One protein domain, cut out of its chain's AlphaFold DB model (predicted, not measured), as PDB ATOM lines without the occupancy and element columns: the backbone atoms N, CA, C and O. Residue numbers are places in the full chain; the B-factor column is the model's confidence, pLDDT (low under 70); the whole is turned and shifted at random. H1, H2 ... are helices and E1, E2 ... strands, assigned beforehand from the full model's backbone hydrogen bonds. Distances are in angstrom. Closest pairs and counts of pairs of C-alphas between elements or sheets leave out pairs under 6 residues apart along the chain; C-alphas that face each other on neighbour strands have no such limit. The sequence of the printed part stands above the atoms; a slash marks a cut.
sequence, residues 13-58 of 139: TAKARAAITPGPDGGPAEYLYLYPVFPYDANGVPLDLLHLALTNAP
ATOM      1  N   THR A  13     246.078 299.572 146.276       81.88
ATOM      2  CA  THR A  13     245.000 298.785 145.667       81.88
ATOM      3  C   THR A  13     243.913 298.474 146.699       81.88
ATOM      4  O   THR A  13     244.175 298.406 147.903       81.88
ATOM      5  N   ALA A  14     242.683 298.220 146.242       81.75
ATOM      6  CA  ALA A  14     241.569 297.875 147.132       81.75
ATOM      7  C   ALA A  14     241.874 296.649 148.015       81.75
ATOM      8  O   ALA A  14     241.537 296.639 149.197       81.75
ATOM      9  N   LYS A  15     242.576 295.649 147.462       79.06
ATOM     10  CA  LYS A  15     243.007 294.454 148.199       79.06
ATOM     11  C   LYS A  15     244.005 294.797 149.306       79.06
ATOM     12  O   LYS A  15     243.836 294.350 150.431       79.06
ATOM     13  N   ALA A  16     245.015 295.610 149.001       76.06
ATOM     14  CA  ALA A  16     246.012 296.004 149.991       76.06
ATOM     15  C   ALA A  16     245.406 296.894 151.087       76.06
ATOM     16  O   ALA A  16     245.745 296.739 152.254       76.06
ATOM     17  N   ARG A  17     244.440 297.754 150.735       82.62
ATOM     18  CA  ARG A  17     243.690 298.554 151.712       82.62
ATOM     19  C   ARG A  17     242.892 297.678 152.676       82.62
ATOM     20  O   ARG A  17     242.934 297.927 153.874       82.62
ATOM     21  N   ALA A  18     242.209 296.649 152.176       81.06
ATOM     22  CA  ALA A  18     241.489 295.699 153.027       81.06
ATOM     23  C   ALA A  18     242.433 294.980 154.005       81.06
ATOM     24  O   ALA A  18     242.073 294.773 155.156       81.06
ATOM     25  N   ALA A  19     243.655 294.680 153.565       75.88
ATOM     26  CA  ALA A  19     244.642 293.973 154.368       75.88
ATOM     27  C   ALA A  19     245.236 294.823 155.517       75.88
ATOM     28  O   ALA A  19     245.717 294.268 156.496       75.88
ATOM     29  N   ILE A  20     245.183 296.159 155.426       80.75
ATOM     30  CA  ILE A  20     245.681 297.090 156.464       80.75
ATOM     31  C   ILE A  20     244.559 297.785 157.253       80.75
ATOM     32  O   ILE A  20     244.831 298.567 158.162       80.75
ATOM     33  N   THR A  21     243.297 297.540 156.897       83.94
ATOM     34  CA  THR A  21     242.144 298.129 157.590       83.94
ATOM     35  C   THR A  21     241.682 297.184 158.701       83.94
ATOM     36  O   THR A  21     241.624 295.978 158.463       83.94
ATOM     37  N   PRO A  22     241.331 297.694 159.897       82.12
ATOM     38  CA  PRO A  22     240.684 296.894 160.930       82.12
ATOM     39  C   PRO A  22     239.453 296.160 160.393       82.12
ATOM     40  O   PRO A  22     238.704 296.693 159.568       82.12
ATOM     41  N   GLY A  23     239.244 294.933 160.862       71.94
ATOM     42  CA  GLY A  23     238.090 294.134 160.466       71.94
ATOM     43  C   GLY A  23     236.761 294.797 160.864       71.94
ATOM     44  O   GLY A  23     236.736 295.649 161.753       71.94
ATOM     45  N   PRO A  24     235.634 294.394 160.251       73.81
ATOM     46  CA  PRO A  24     234.309 294.961 160.538       73.81
ATOM     47  C   PRO A  24     233.888 294.847 162.013       73.81
ATOM     48  O   PRO A  24     233.095 295.659 162.480       73.81
ATOM     49  N   ASP A  25     234.472 293.902 162.754       81.25
ATOM     50  CA  ASP A  25     234.235 293.693 164.188       81.25
ATOM     51  C   ASP A  25     235.215 294.480 165.086       81.25
ATOM     52  O   ASP A  25     235.313 294.226 166.286       81.25
ATOM     53  N   GLY A  26     235.994 295.407 164.515       77.50
ATOM     54  CA  GLY A  26     237.032 296.168 165.221       77.50
ATOM     55  C   GLY A  26     238.312 295.375 165.512       77.50
ATOM     56  O   GLY A  26     239.183 295.859 166.233       77.50
ATOM     57  N   GLY A  27     238.434 294.164 164.962       72.88
ATOM     58  CA  GLY A  27     239.641 293.342 165.062       72.88
ATOM     59  C   GLY A  27     240.845 293.956 164.329       72.88
ATOM     60  O   GLY A  27     240.662 294.808 163.452       72.88
ATOM     61  N   PRO A  28     242.080 293.536 164.663       74.62
ATOM     62  CA  PRO A  28     243.289 294.047 164.023       74.62
ATOM     63  C   PRO A  28     243.280 293.789 162.510       74.62
ATOM     64  O   PRO A  28     242.626 292.865 162.026       74.62
ATOM     65  N   ALA A  29     244.011 294.620 161.767       78.69
ATOM     66  CA  ALA A  29     244.207 294.423 160.337       78.69
ATOM     67  C   ALA A  29     244.940 293.102 160.040       78.69
ATOM     68  O   ALA A  29     245.673 292.591 160.888       78.69
ATOM     69  N   GLU A  30     244.774 292.575 158.821       73.75
ATOM     70  CA  GLU A  30     245.469 291.359 158.373       73.75
ATOM     71  C   GLU A  30     246.989 291.535 158.382       73.75
ATOM     72  O   GLU A  30     247.674 290.559 158.635       73.75
ATOM     73  N   TYR A  31     247.513 292.740 158.139       75.50
ATOM     74  CA  TYR A  31     248.929 293.072 158.304       75.50
ATOM     75  C   TYR A  31     249.101 294.322 159.160       75.50
ATOM     76  O   TYR A  31     248.558 295.380 158.840       75.50
ATOM     77  N   LEU A  32     249.894 294.205 160.225       73.06
ATOM     78  CA  LEU A  32     250.089 295.282 161.203       73.06
ATOM     79  C   LEU A  32     251.360 296.107 160.975       73.06
ATOM     80  O   LEU A  32     251.418 297.263 161.393       73.06
ATOM     81  N   TYR A  33     252.373 295.538 160.318       75.06
ATOM     82  CA  TYR A  33     253.703 296.141 160.253       75.06
ATOM     83  C   TYR A  33     254.198 296.334 158.825       75.06
ATOM     84  O   TYR A  33     253.915 295.543 157.924       75.06
ATOM     85  N   LEU A  34     255.000 297.384 158.651       81.00
ATOM     86  CA  LEU A  34     255.779 297.646 157.449       81.00
ATOM     87  C   LEU A  34     257.225 297.198 157.674       81.00
ATOM     88  O   LEU A  34     257.846 297.582 158.663       81.00
ATOM     89  N   TYR A  35     257.761 296.417 156.739       78.88
ATOM     90  CA  TYR A  35     259.140 295.935 156.748       78.88
ATOM     91  C   TYR A  35     259.905 296.509 155.545       78.88
ATOM     92  O   TYR A  35     259.798 295.973 154.435       78.88
ATOM     93  N   PRO A  36     260.609 297.642 155.722       81.75
ATOM     94  CA  PRO A  36     261.406 298.254 154.667       81.75
ATOM     95  C   PRO A  36     262.794 297.609 154.554       81.75
ATOM     96  O   PRO A  36     263.438 297.302 155.556       81.75
ATOM     97  N   VAL A  37     263.281 297.459 153.323       82.94
ATOM     98  CA  VAL A  37     264.643 297.005 153.018       82.94
ATOM     99  C   VAL A  37     265.416 298.159 152.388       82.94
ATOM    100  O   VAL A  37     265.073 298.612 151.297       82.94
ATOM    101  N   PHE A  38     266.471 298.607 153.067       83.50
ATOM    102  CA  PHE A  38     267.379 299.647 152.584       83.50
ATOM    103  C   PHE A  38     268.749 299.027 152.255       83.50
ATOM    104  O   PHE A  38     269.263 298.251 153.065       83.50
ATOM    105  N   PRO A  39     269.379 299.344 151.111       82.50
ATOM    106  CA  PRO A  39     270.816 299.225 150.964       82.50
ATOM    107  C   PRO A  39     271.503 300.353 151.746       82.50
ATOM    108  O   PRO A  39     270.968 301.456 151.878       82.50
ATOM    109  N   TYR A  40     272.709 300.084 152.229       86.19
ATOM    110  CA  TYR A  40     273.500 301.030 153.011       86.19
ATOM    111  C   TYR A  40     274.850 301.283 152.345       86.19
ATOM    112  O   TYR A  40     275.385 300.406 151.662       86.19
ATOM    113  N   ASP A  41     275.404 302.475 152.553       84.31
ATOM    114  CA  ASP A  41     276.795 302.764 152.215       84.31
ATOM    115  C   ASP A  41     277.770 302.170 153.252       84.31
ATOM    116  O   ASP A  41     277.372 301.584 154.261       84.31
ATOM    117  N   ALA A  42     279.075 302.339 153.018       88.81
ATOM    118  CA  ALA A  42     280.119 301.844 153.919       88.81
ATOM    119  C   ALA A  42     280.076 302.460 155.337       88.81
ATOM    120  O   ALA A  42     280.695 301.920 156.250       88.81
ATOM    121  N   ASN A  43     279.352 303.565 155.529       87.75
ATOM    122  CA  ASN A  43     279.180 304.246 156.811       87.75
ATOM    123  C   ASN A  43     277.834 303.909 157.477       87.75
ATOM    124  O   ASN A  43     277.511 304.479 158.520       87.75
ATOM    125  N   GLY A  44     277.041 303.003 156.892       80.06
ATOM    126  CA  GLY A  44     275.727 302.627 157.408       80.06
ATOM    127  C   GLY A  44     274.632 303.656 157.122       80.06
ATOM    128  O   GLY A  44     273.602 303.650 157.795       80.06
ATOM    129  N   VAL A  45     274.823 304.543 156.142       84.62
ATOM    130  CA  VAL A  45     273.792 305.494 155.709       84.62
ATOM    131  C   VAL A  45     272.879 304.815 154.682       84.62
ATOM    132  O   VAL A  45     273.390 304.281 153.694       84.62
ATOM    133  N   PRO A  46     271.543 304.816 154.877       82.50
ATOM    134  CA  PRO A  46     270.607 304.290 153.889       82.50
ATOM    135  C   PRO A  46     270.744 305.033 152.559       82.50
ATOM    136  O   PRO A  46     270.680 306.262 152.522       82.50
ATOM    137  N   LEU A  47     270.913 304.285 151.471       84.56
ATOM    138  CA  LEU A  47     271.052 304.845 150.127       84.56
ATOM    139  C   LEU A  47     269.693 305.053 149.451       84.56
ATOM    140  O   LEU A  47     269.452 306.112 148.880       84.56
ATOM    141  N   ASP A  48     268.819 304.046 149.513       79.62
ATOM    142  CA  ASP A  48     267.504 304.054 148.863       79.62
ATOM    143  C   ASP A  48     266.541 303.052 149.531       79.62
ATOM    144  O   ASP A  48     266.963 302.234 150.341       79.62
ATOM    145  N   LEU A  49     265.250 303.068 149.213       81.56
ATOM    146  CA  LEU A  49     264.309 302.019 149.617       81.56
ATOM    147  C   LEU A  49     264.185 300.989 148.485       81.56
ATOM    148  O   LEU A  49     263.551 301.259 147.470       81.56
ATOM    149  N   LEU A  50     264.745 299.789 148.669       79.81
ATOM    150  CA  LEU A  50     264.644 298.714 147.673       79.81
ATOM    151  C   LEU A  50     263.213 298.176 147.601       79.81
ATOM    152  O   LEU A  50     262.568 298.238 146.556       79.81
ATOM    153  N   HIS A  51     262.708 297.654 148.722       78.56
ATOM    154  CA  HIS A  51     261.380 297.045 148.814       78.56
ATOM    155  C   HIS A  51     260.719 297.345 150.162       78.56
ATOM    156  O   HIS A  51     261.391 297.528 151.177       78.56
ATOM    157  N   LEU A  52     259.385 297.357 150.161       79.69
ATOM    158  CA  LEU A  52     258.535 297.533 151.334       79.69
ATOM    159  C   LEU A  52     257.529 296.383 151.385       79.69
ATOM    160  O   LEU A  52     256.769 296.191 150.435       79.69
ATOM    161  N   ALA A  53     257.521 295.625 152.479       79.50
ATOM    162  CA  ALA A  53     256.596 294.513 152.679       79.50
ATOM    163  C   ALA A  53     255.630 294.775 153.842       79.50
ATOM    164  O   ALA A  53     255.970 295.470 154.797       79.50
ATOM    165  N   LEU A  54     254.437 294.186 153.764       80.19
ATOM    166  CA  LEU A  54     253.487 294.096 154.872       80.19
ATOM    167  C   LEU A  54     253.716 292.775 155.621       80.19
ATOM    168  O   LEU A  54     253.824 291.726 154.985       80.19
ATOM    169  N   THR A  55     253.812 292.810 156.952       70.88
ATOM    170  CA  THR A  55     254.080 291.621 157.783       70.88
ATOM    171  C   THR A  55     253.320 291.651 159.113       70.88
ATOM    172  O   THR A  55     252.988 292.716 159.629       70.88
ATOM    173  N   ASN A  56     253.065 290.465 159.674       73.06
ATOM    174  CA  ASN A  56     252.547 290.258 161.035       73.06
ATOM    175  C   ASN A  56     253.616 289.838 162.042       73.06
ATOM    176  O   ASN A  56     253.324 289.756 163.230       73.06
ATOM    177  N   ALA A  57     254.830 289.557 161.574       63.66
ATOM    178  CA  ALA A  57     255.967 289.191 162.407       63.66
ATOM    179  C   ALA A  57     256.953 290.372 162.423       63.66
ATOM    180  O   ALA A  57     257.850 290.433 161.573       63.66
ATOM    181  N   PRO A  58     256.748 291.373 163.298       55.50
ATOM    182  CA  PRO A  58     257.694 292.468 163.451       55.50
ATOM    183  C   PRO A  58     258.951 291.935 164.134       55.50
ATOM    184  O   PRO A  58     258.842 291.351 165.202       55.50
TER     185      PRO A  58
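What this domain is: This is residues 13 to 58 of the 139 residues of an uncharacterized protein of Halomonas sp. QX-1 (UniProt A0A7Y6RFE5). With little regular structure, the printed part is a long rod: a hairpin of two strands, E1 and E2, lies in its middle, the loop of residues 38 to 50 reaches one end, and the short helix H1 and the loop of residues 21 to 32 lie toward the other. The 46 printed residues run H1, E1, E2; the class is mixed, with 17 residues in named elements. The sheet, E1 - E2, is antiparallel. The whole is only just extended, close to loose, with a radius of gyration of the C-alphas of 14.6 A and spans of 48 by 21 by 11 A.

Where its parts are: H1, residues 14 to 20, begins at C-alpha 14 (241.569, 297.875, 147.132) and is 10.2 A long. E1, residues 33 to 37, measures 13.1 A. E2, residues 51 to 55, measures 12.8 A and ends at C-alpha 55 (254.080, 291.621, 157.783).

How they stand to each other: The hairpin E1 and E2 is antiparallel at 154 degrees. N 35 and O 53 are within hydrogen-bond range at 2.8 A, as are N 53 and O 35 at 3.0 A. In H1 every O i to N i+4 pair is within range. H1 and E2 are apart.

The domain as a whole: The farthest C-alphas, of Asp 25 and Ala 42, are 47.7 A apart. The printed part has no cut. Both links are long. Residues 57 to 58 are under pLDDT 70.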